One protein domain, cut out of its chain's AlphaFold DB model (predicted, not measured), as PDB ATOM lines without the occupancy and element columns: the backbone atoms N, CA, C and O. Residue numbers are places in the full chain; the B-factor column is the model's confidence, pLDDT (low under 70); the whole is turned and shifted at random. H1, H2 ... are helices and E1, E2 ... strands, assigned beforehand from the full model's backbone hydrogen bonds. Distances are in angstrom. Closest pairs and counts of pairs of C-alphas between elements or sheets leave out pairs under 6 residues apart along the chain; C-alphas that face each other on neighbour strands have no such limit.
ATOM      1  N   ARG A   8     -57.253  40.158 -47.051       81.44
ATOM      2  CA  ARG A   8     -56.672  40.916 -45.938       81.44
ATOM      3  C   ARG A   8     -56.774  40.158 -44.614       81.44
ATOM      4  O   ARG A   8     -55.777  40.072 -43.904       81.44
ATOM      5  N   HIS A   9     -57.936  39.582 -44.295       78.25
ATOM      6  CA  HIS A   9     -58.097  38.752 -43.099       78.25
ATOM      7  C   HIS A   9     -57.204  37.511 -43.161       78.25
ATOM      8  O   HIS A   9     -56.488  37.239 -42.201       78.25
ATOM      9  N   ALA A  10     -57.168  36.817 -44.304       80.00
ATOM     10  CA  ALA A  10     -56.292  35.662 -44.498       80.00
ATOM     11  C   ALA A  10     -54.812  36.012 -44.260       80.00
ATOM     12  O   ALA A  10     -54.099  35.276 -43.579       80.00
ATOM     13  N   ARG A  11     -54.355  37.171 -44.758       85.44
ATOM     14  CA  ARG A  11     -52.978  37.641 -44.551       85.44
ATOM     15  C   ARG A  11     -52.681  37.946 -43.083       85.44
ATOM     16  O   ARG A  11     -51.624  37.553 -42.605       85.44
ATOM     17  N   ILE A  12     -53.591  38.617 -42.365       84.00
ATOM     18  CA  ILE A  12     -53.418  38.931 -40.932       84.00
ATOM     19  C   ILE A  12     -53.225  37.646 -40.130       84.00
ATOM     20  O   ILE A  12     -52.294  37.534 -39.337       84.00
ATOM     21  N   TRP A  13     -54.077  36.661 -40.380       81.88
ATOM     22  CA  TRP A  13     -54.011  35.363 -39.738       81.88
ATOM     23  C   TRP A  13     -52.708  34.606 -40.044       81.88
ATOM     24  O   TRP A  13     -52.031  34.142 -39.123       81.88
ATOM     25  N   ALA A  14     -52.302  34.558 -41.318       86.12
ATOM     26  CA  ALA A  14     -51.017  33.987 -41.717       86.12
ATOM     27  C   ALA A  14     -49.835  34.708 -41.042       86.12
ATOM     28  O   ALA A  14     -48.902  34.063 -40.569       86.12
ATOM     29  N   LEU A  15     -49.890  36.039 -40.932       87.12
ATOM     30  CA  LEU A  15     -48.854  36.845 -40.287       87.12
ATOM     31  C   LEU A  15     -48.760  36.576 -38.779       87.12
ATOM     32  O   LEU A  15     -47.654  36.510 -38.244       87.12
ATOM     33  N   VAL A  16     -49.889  36.408 -38.083       84.38
ATOM     34  CA  VAL A  16     -49.901  36.033 -36.657       84.38
ATOM     35  C   VAL A  16     -49.207  34.689 -36.461       84.38
ATOM     36  O   VAL A  16     -48.314  34.587 -35.619       84.38
ATOM     37  N   TYR A  17     -49.540  33.695 -37.287       83.75
ATOM     38  CA  TYR A  17     -48.900  32.384 -37.231       83.75
ATOM     39  C   TYR A  17     -47.385  32.469 -37.495       83.75
ATOM     40  O   TYR A  17     -46.588  31.956 -36.711       83.75
ATOM     41  N   VAL A  18     -46.958  33.204 -38.529       87.31
ATOM     42  CA  VAL A  18     -45.524  33.406 -38.819       87.31
ATOM     43  C   VAL A  18     -44.804  34.122 -37.688       87.31
ATOM     44  O   VAL A  18     -43.684  33.746 -37.356       87.31
ATOM     45  N   ARG A  19     -45.426  35.114 -37.044       87.38
ATOM     46  CA  ARG A  19     -44.835  35.795 -35.882       87.38
ATOM     47  C   ARG A  19     -44.567  34.830 -34.732       87.38
ATOM     48  O   ARG A  19     -43.509  34.923 -34.115       87.38
ATOM     49  N   GLU A  20     -45.486  33.911 -34.440       85.12
ATOM     50  CA  GLU A  20     -45.258  32.879 -33.421       85.12
ATOM     51  C   GLU A  20     -44.096  31.954 -33.803       85.12
ATOM     52  O   GLU A  20     -43.235  31.669 -32.972       85.12
ATOM     53  N   MET A  21     -44.035  31.538 -35.068       86.06
ATOM     54  CA  MET A  21     -42.976  30.670 -35.586       86.06
ATOM     55  C   MET A  21     -41.602  31.355 -35.533       86.06
ATOM     56  O   MET A  21     -40.645  30.789 -35.006       86.06
ATOM     57  N   VAL A  22     -41.513  32.607 -35.987       88.31
ATOM     58  CA  VAL A  22     -40.282  33.410 -35.951       88.31
ATOM     59  C   VAL A  22     -39.812  33.644 -34.513       88.31
ATOM     60  O   VAL A  22     -38.618  33.517 -34.244       88.31
ATOM     61  N   LYS A  23     -40.725  33.912 -33.566       86.06
ATOM     62  CA  LYS A  23     -40.391  34.024 -32.131       86.06
ATOM     63  C   LYS A  23     -39.790  32.736 -31.560       86.06
ATOM     64  O   LYS A  23     -38.957  32.811 -30.667       86.06
ATOM     65  N   ARG A  24     -40.182  31.570 -32.084       85.62
ATOM     66  CA  ARG A  24     -39.631  30.249 -31.718       85.62
ATOM     67  C   ARG A  24     -38.335  29.904 -32.463       85.62
ATOM     68  O   ARG A  24     -37.826  28.800 -32.318       85.62
ATOM     69  N   GLY A  25     -37.808  30.822 -33.273       88.06
ATOM     70  CA  GLY A  25     -36.584  30.621 -34.045       88.06
ATOM     71  C   GLY A  25     -36.784  29.944 -35.402       88.06
ATOM     72  O   GLY A  25     -35.789  29.692 -36.076       88.06
ATOM     73  N   TYR A  26     -38.026  29.694 -35.833       86.44
ATOM     74  CA  TYR A  26     -38.314  29.130 -37.152       86.44
ATOM     75  C   TYR A  26     -38.043  30.159 -38.261       86.44
ATOM     76  O   TYR A  26     -38.463  31.314 -38.163       86.44
ATOM     77  N   ARG A  27     -37.338  29.752 -39.323       90.56
ATOM     78  CA  ARG A  27     -36.879  30.642 -40.412       90.56
ATOM     79  C   ARG A  27     -37.355  30.178 -41.788       90.56
ATOM     80  O   ARG A  27     -37.659  29.002 -41.975       90.56
ATOM     81  N   SER A  28     -37.286  31.061 -42.789       89.38
ATOM     82  CA  SER A  28     -37.579  30.725 -44.196       89.38
ATOM     83  C   SER A  28     -36.851  29.481 -44.715       89.38
ATOM     84  O   SER A  28     -37.428  28.719 -45.483       89.38
ATOM     85  N   ALA A  29     -35.607  29.238 -44.287       89.50
ATOM     86  CA  ALA A  29     -34.856  28.049 -44.693       89.50
ATOM     87  C   ALA A  29     -35.495  26.737 -44.199       89.50
ATOM     88  O   ALA A  29     -35.406  25.721 -44.884       89.50
ATOM     89  N   GLN A  30     -36.146  26.757 -43.031       87.31
ATOM     90  CA  GLN A  30     -36.914  25.619 -42.519       87.31
ATOM     91  C   GLN A  30     -38.251  25.512 -43.253       87.31
ATOM     92  O   GLN A  30     -38.574  24.439 -43.747       87.31
ATOM     93  N   ALA A  31     -38.950  26.637 -43.447       85.94
ATOM     94  CA  ALA A  31     -40.202  26.682 -44.206       85.94
ATOM     95  C   ALA A  31     -40.059  26.109 -45.626       85.94
ATOM     96  O   ALA A  31     -40.955  25.429 -46.111       85.94
ATOM     97  N   ALA A  32     -38.934  26.368 -46.302       87.44
ATOM     98  CA  ALA A  32     -38.661  25.868 -47.651       87.44
ATOM     99  C   ALA A  32     -38.508  24.336 -47.717       87.44
ATOM    100  O   ALA A  32     -38.846  23.732 -48.733       87.44
ATOM    101  N   LYS A  33     -38.009  23.721 -46.637       87.00
ATOM    102  CA  LYS A  33     -37.839  22.264 -46.503       87.00
ATOM    103  C   LYS A  33     -39.094  21.569 -45.984       87.00
ATOM    104  O   LYS A  33     -39.164  20.346 -46.014       87.00
ATOM    105  N   GLU A  34     -40.057  22.343 -45.502       83.44
ATOM    106  CA  GLU A  34     -41.278  21.831 -44.913       83.44
ATOM    107  C   GLU A  34     -42.182  21.217 -45.978       83.44
ATOM    108  O   GLU A  34     -42.584  21.888 -46.929       83.44
ATOM    109  N   THR A  35     -42.519  19.943 -45.817       74.88
ATOM    110  CA  THR A  35     -43.457  19.258 -46.711       74.88
ATOM    111  C   THR A  35     -44.895  19.455 -46.260       74.88
ATOM    112  O   THR A  35     -45.784  19.550 -47.104       74.88
ATOM    113  N   ASN A  36     -45.145  19.527 -44.951       73.25
ATOM    114  CA  ASN A  36     -46.475  19.785 -44.410       73.25
ATOM    115  C   ASN A  36     -46.394  20.084 -42.906       73.25
ATOM    116  O   ASN A  36     -46.404  19.160 -42.091       73.25
ATOM    117  N   LEU A  37     -46.358  21.364 -42.534       71.38
ATOM    118  CA  LEU A  37     -46.520  21.787 -41.144       71.38
ATOM    119  C   LEU A  37     -47.860  22.485 -40.984       71.38
ATOM    120  O   LEU A  37     -47.995  23.690 -41.213       71.38
ATOM    121  N   GLY A  38     -48.853  21.689 -40.600       67.62
ATOM    122  CA  GLY A  38     -50.189  22.150 -40.263       67.62
ATOM    123  C   GLY A  38     -50.316  22.524 -38.788       67.62
ATOM    124  O   GLY A  38     -49.775  21.848 -37.912       67.62
ATOM    125  N   ARG A  39     -51.090  23.571 -38.493       61.94
ATOM    126  CA  ARG A  39     -51.642  23.807 -37.155       61.94
ATOM    127  C   ARG A  39     -53.156  23.684 -37.214       61.94
ATOM    128  O   ARG A  39     -53.832  24.663 -37.493       61.94
ATOM    129  N   GLY A  40     -53.653  22.483 -36.970       57.12
ATOM    130  CA  GLY A  40     -55.069  22.153 -36.985       57.12
ATOM    131  C   GLY A  40     -55.239  20.694 -37.380       57.12
ATOM    132  O   GLY A  40     -54.626  20.259 -38.354       57.12
ATOM    133  N   GLY A  41     -56.000  19.928 -36.601       42.84
ATOM    134  CA  GLY A  41     -56.327  18.540 -36.925       42.84
ATOM    135  C   GLY A  41     -57.036  18.401 -38.284       42.84
ATOM    136  O   GLY A  41     -57.362  19.401 -38.922       42.84
ATOM    137  N   PRO A  42     -57.348  17.171 -38.729       41.69
ATOM    138  CA  PRO A  42     -57.946  16.896 -40.045       41.69
ATOM    139  C   PRO A  42     -59.260  17.648 -40.346       41.69
ATOM    140  O   PRO A  42     -59.669  17.703 -41.500       41.69
ATOM    141  N   ASN A  43     -59.890  18.254 -39.332       40.31
ATOM    142  CA  ASN A  43     -61.131  19.024 -39.436       40.31
ATOM    143  C   ASN A  43     -61.025  20.460 -38.884       40.31
ATOM    144  O   ASN A  43     -62.041  21.137 -38.748       40.31
ATOM    145  N   GLU A  44     -59.830  20.939 -38.534       42.34
ATOM    146  CA  GLU A  44     -59.645  22.309 -38.048       42.34
ATOM    147  C   GLU A  44     -59.174  23.210 -39.187       42.34
ATOM    148  O   GLU A  44     -58.420  22.795 -40.065       42.34
ATOM    149  N   ALA A  45     -59.618  24.468 -39.176       49.97
ATOM    150  CA  ALA A  45     -59.285  25.468 -40.187       49.97
ATOM    151  C   ALA A  45     -57.828  25.959 -40.028       49.97
ATOM    152  O   ALA A  45     -57.563  27.129 -39.755       49.97
ATOM    153  N   GLY A  46     -56.885  25.028 -40.125       61.16
ATOM    154  CA  GLY A  46     -55.503  25.199 -39.724       61.16
ATOM    155  C   GLY A  46     -54.591  25.724 -40.821       61.16
ATOM    156  O   GLY A  46     -54.626  25.251 -41.952       61.16
ATOM    157  N   TYR A  47     -53.736  26.689 -40.489       70.56
ATOM    158  CA  TYR A  47     -52.660  27.157 -41.371       70.56
ATOM    159  C   TYR A  47     -51.735  26.002 -41.741       70.56
ATOM    160  O   TYR A  47     -51.408  25.190 -40.876       70.56
ATOM    161  N   ASN A  48     -51.270  25.962 -42.989       81.50
ATOM    162  CA  ASN A  48     -50.284  24.980 -43.440       81.50
ATOM    163  C   ASN A  48     -49.079  25.678 -44.079       81.50
ATOM    164  O   ASN A  48     -49.275  26.484 -44.989       81.50
ATOM    165  N   ILE A  49     -47.863  25.352 -43.628       80.12
ATOM    166  CA  ILE A  49     -46.613  25.658 -44.335       80.12
ATOM    167  C   ILE A  49     -46.212  24.458 -45.207       80.12
ATOM    168  O   ILE A  49     -45.940  23.374 -44.696       80.12
ATOM    169  N   ASN A  50     -46.100  24.677 -46.516       84.56
ATOM    170  CA  ASN A  50     -45.617  23.699 -47.490       84.56
ATOM    171  C   ASN A  50     -44.683  24.402 -48.490       84.56
ATOM    172  O   ASN A  50     -45.066  25.400 -49.105       84.56
ATOM    173  N   HIS A  51     -43.447  23.919 -48.619       87.38
ATOM    174  CA  HIS A  51     -42.419  24.429 -49.532       87.38
ATOM    175  C   HIS A  51     -42.286  25.965 -49.512       87.38
ATOM    176  O   HIS A  51     -42.253  26.639 -50.544       87.38
ATOM    177  N   GLY A  52     -42.247  26.543 -48.308       86.38
ATOM    178  CA  GLY A  52     -42.107  27.984 -48.094       86.38
ATOM    179  C   GLY A  52     -43.368  28.798 -48.394       86.38
ATOM    180  O   GLY A  52     -43.289  30.025 -48.485       86.38
ATOM    181  N   LYS A  53     -44.526  28.155 -48.555       88.00
ATOM    182  CA  LYS A  53     -45.827  28.800 -48.765       88.00
ATOM    183  C   LYS A  53     -46.751  28.531 -47.591       88.00
ATOM    184  O   LYS A  53     -46.769  27.424 -47.070       88.00
ATOM    185  N   ILE A  54     -47.540  29.531 -47.214       86.69
ATOM    186  CA  ILE A  54     -48.564  29.428 -46.174       86.69
ATOM    187  C   ILE A  54     -49.931  29.438 -46.816       86.69
ATOM    188  O   ILE A  54     -50.277  30.413 -47.479       86.69
ATOM    189  N   SER A  55     -50.701  28.387 -46.572       85.12
ATOM    190  CA  SER A  55     -52.097  28.284 -46.988       85.12
ATOM    191  C   SER A  55     -53.022  28.560 -45.808       85.12
ATOM    192  O   SER A  55     -52.791  28.055 -44.706       85.12
ATOM    193  N   VAL A  56     -54.074  29.348 -46.040       77.94
ATOM    194  CA  VAL A  56     -55.100  29.679 -45.041       77.94
ATOM    195  C   VAL A  56     -56.443  29.062 -45.456       77.94
ATOM    196  O   VAL A  56     -57.192  29.700 -46.199       77.94
ATOM    197  N   PRO A  57     -56.774  27.837 -45.004       64.62
ATOM    198  CA  PRO A  57     -57.995  27.139 -45.424       64.62
ATOM    199  C   PRO A  57     -59.276  27.685 -44.772       64.62
ATOM    200  O   PRO A  57     -60.372  27.430 -45.260       64.62
ATOM    201  N   ALA A  58     -59.158  28.479 -43.697       58.12
ATOM    202  CA  ALA A  58     -60.283  29.161 -43.041       58.12
ATOM    203  C   ALA A  58     -60.929  30.271 -43.898       58.12
ATOM    204  O   ALA A  58     -61.948  30.851 -43.520       58.12
ATOM    205  N   CYS A  59     -60.307  30.619 -45.026       59.47
ATOM    206  CA  CYS A  59     -60.768  31.664 -45.926       59.47
ATOM    207  C   CYS A  59     -61.172  31.022 -47.252       59.47
ATOM    208  O   CYS A  59     -60.381  30.285 -47.830       59.47
ATOM    209  N   ARG A  60     -62.390  31.295 -47.736       58.84
ATOM    210  CA  ARG A  60     -62.780  30.979 -49.116       58.84
ATOM    211  C   ARG A  60     -62.796  32.276 -49.935       58.84
ATOM    212  O   ARG A  60     -63.510  33.197 -49.540       58.84
ATOM    213  N   PRO A  61     -62.047  32.366 -51.050       67.38
ATOM    214  CA  PRO A  61     -61.149  31.346 -51.610       67.38
ATOM    215  C   PRO A  61     -59.911  31.094 -50.732       67.38
ATOM    216  O   PRO A  61     -59.510  31.970 -49.969       67.38
ATOM    217  N   ASN A  62     -59.312  29.903 -50.855       72.44
ATOM    218  CA  ASN A  62     -58.074  29.562 -50.150       72.44
ATOM    219  C   ASN A  62     -56.968  30.530 -50.581       72.44
ATOM    220  O   ASN A  62     -56.600  30.575 -51.757       72.44
ATOM    221  N   TRP A  63     -56.411  31.281 -49.634       81.69
ATOM    222  CA  TRP A  63     -55.310  32.203 -49.909       81.69
ATOM    223  C   TRP A  63     -53.972  31.556 -49.585       81.69
ATOM    224  O   TRP A  63     -53.817  30.908 -48.548       81.69
ATOM    225  N   THR A  64     -53.003  31.767 -50.475       86.56
ATOM    226  CA  THR A  64     -51.621  31.318 -50.301       86.56
ATOM    227  C   THR A  64     -50.680  32.518 -50.280       86.56
ATOM    228  O   THR A  64     -50.811  33.423 -51.103       86.56
ATOM    229  N   PHE A  65     -49.709  32.516 -49.368       89.88
ATOM    230  CA  PHE A  65     -48.714  33.581 -49.208       89.88
ATOM    231  C   PHE A  65     -47.300  33.002 -49.133       89.88
ATOM    232  O   PHE A  65     -47.120  31.868 -48.688       89.88
ATOM    233  N   ARG A  66     -46.272  33.761 -49.533       92.81
ATOM    234  CA  ARG A  66     -44.879  33.329 -49.348       92.81
ATOM    235  C   ARG A  66     -44.467  33.523 -47.892       92.81
ATOM    236  O   ARG A  66     -44.632  34.606 -47.333       92.81
ATOM    237  N   PHE A  67     -43.875  32.493 -47.292       90.00
ATOM    238  CA  PHE A  67     -43.362  32.560 -45.925       90.00
ATOM    239  C   PHE A  67     -42.299  33.658 -45.787       90.00
ATOM    240  O   PHE A  67     -42.307  34.384 -44.806       90.00
ATOM    241  N   THR A  68     -41.430  33.831 -46.787       93.00
ATOM    242  CA  THR A  68     -40.363  34.850 -46.786       93.00
ATOM    243  C   THR A  68     -40.894  36.282 -46.693       93.00
ATOM    244  O   THR A  68     -40.302  37.119 -46.013       93.00
ATOM    245  N   GLU A  69     -42.014  36.574 -47.357       92.94
ATOM    246  CA  GLU A  69     -42.672  37.885 -47.312       92.94
ATOM    247  C   GLU A  69     -43.265  38.137 -45.925       92.94
ATOM    248  O   GLU A  69     -43.012  39.175 -45.315       92.94
ATOM    249  N   LEU A  70     -43.984  37.146 -45.394       90.56
ATOM    250  CA  LEU A  70     -44.580  37.222 -44.063       90.56
ATOM    251  C   LEU A  70     -43.525  37.237 -42.952       90.56
ATOM    252  O   LEU A  70     -43.728  37.899 -41.942       90.56
ATOM    253  N   GLU A  71     -42.390  36.552 -43.118       91.81
ATOM    254  CA  GLU A  71     -41.265  36.597 -42.180       91.81
ATOM    255  C   GLU A  71     -40.652  37.995 -42.146       91.81
ATOM    256  O   GLU A  71     -40.383  38.520 -41.065       91.81
ATOM    257  N   ARG A  72     -40.448  38.614 -43.317       91.12
ATOM    258  CA  ARG A  72     -39.959  39.992 -43.400       91.12
ATOM    259  C   ARG A  72     -40.907  40.929 -42.654       91.12
ATOM    260  O   ARG A  72     -40.455  41.630 -41.758       91.12
ATOM    261  N   GLU A  73     -42.207  40.861 -42.941       90.69
ATOM    262  CA  GLU A  73     -43.237  41.657 -42.254       90.69
ATOM    263  C   GLU A  73     -43.303  41.380 -40.746       90.69
ATOM    264  O   GLU A  73     -43.441  42.299 -39.937       90.69
ATOM    265  N   ALA A  74     -43.168  40.117 -40.342       87.38
ATOM    266  CA  ALA A  74     -43.168  39.715 -38.942       87.38
ATOM    267  C   ALA A  74     -41.981  40.298 -38.163       87.38
ATOM    268  O   ALA A  74     -42.113  40.527 -36.961       87.38
ATOM    269  N   ARG A  75     -40.847  40.533 -38.837       84.06
ATOM    270  CA  ARG A  75     -39.625  41.113 -38.260       84.06
ATOM    271  C   ARG A  75     -39.609  42.641 -38.301       84.06
ATOM    272  O   ARG A  75     -39.051  43.246 -37.392       84.06
ATOM    273  N   THR A  76     -40.178  43.263 -39.335       79.75
ATOM    274  CA  THR A  76     -40.121  44.723 -39.534       79.75
ATOM    275  C   THR A  76     -41.263  45.480 -38.873       79.75
ATOM    276  O   THR A  76     -41.113  46.659 -38.570       79.75
ATOM    277  N   SER A  77     -42.418  44.847 -38.660       59.69
ATOM    278  CA  SER A  77     -43.556  45.518 -38.035       59.69
ATOM    279  C   SER A  77     -43.580  45.266 -36.526       59.69
ATOM    280  O   SER A  77     -43.556  44.098 -36.119       59.69
TER     281      SER A  77
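Overview. This is residues 8 to 77 of the 90 residues of an uncharacterized protein of Verrucomicrobiaceae bacterium (UniProt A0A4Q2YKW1). A small twisted sheet of four short strands, E1 to E4, is covered on one face by helices: the long H1 slants over E2, E3 and E4, H2 lies over E2, and H3, straight after E4, touches both helices. This makes two layers, H1, H2 and H3 on one face of the sheet and its other face bare of named helices. The printed part has 70 residues, with three named helices and four named strands that follow along the chain as H1 H2 E1 E2 E3 E4 H3; the class is mixed, helices and strands. The sheet, ordered E1 - E2 - E3 - E4, is antiparallel and a meander, each strand the antiparallel neighbour of the one before. The whole is compact and rounded, with a radius of gyration of the C-alphas of 11.1 A and spans of 29 by 25 by 17 A.

Along the chain. Look for the strands at residues 37 to 39 for E1, 47 to 50 for E2, 53 to 56 for E3 and 63 to 66 for E4. Find C-alpha 8 at (-56.672, 40.916, -45.938); from there H1 runs 22.4 A to residue 23. H2 is residues 28 to 33. H3, residues 67 to 76, runs 14.1 A to C-alpha 76 at (-40.121, 44.723, -39.534).

Arrangement. Start at the hairpin E2 and E3, where N 50 and O 53 are 2.9 A apart, within hydrogen-bond range. In the hairpins on either side, N 39 and O 47 of E1 and E2 are 2.9 A apart, and N 54 and O 65 of E3 and E4 are 2.8 A apart. H1 has a height over the sheet of 9.2 A; its closest C-alphas to E3 are those of Ala 10 and Val 56, 6.1 A. It touches H3, about perpendicular at 75 degrees, closest at the C-alphas of Arg 19 and Ala 74, 5.2 A. H2 touches H3 at a shallow tilt of 20 degrees, opposite ways, closest at the C-alphas of Ser 28 and Thr 68, 5.6 A. H1 and H2 are apart. In H1 and H3 every O i to N i+4 pair is within hydrogen-bond range; in H2, 1 of 2.

Size, cuts and confidence. The C-alphas farthest apart, those of Asn 43 and Thr 76, are 33.2 A apart. The printed part has no cut, and no link is long. Look for pLDDT under 70 at residues 38 to 46, 57 to 61 and 77.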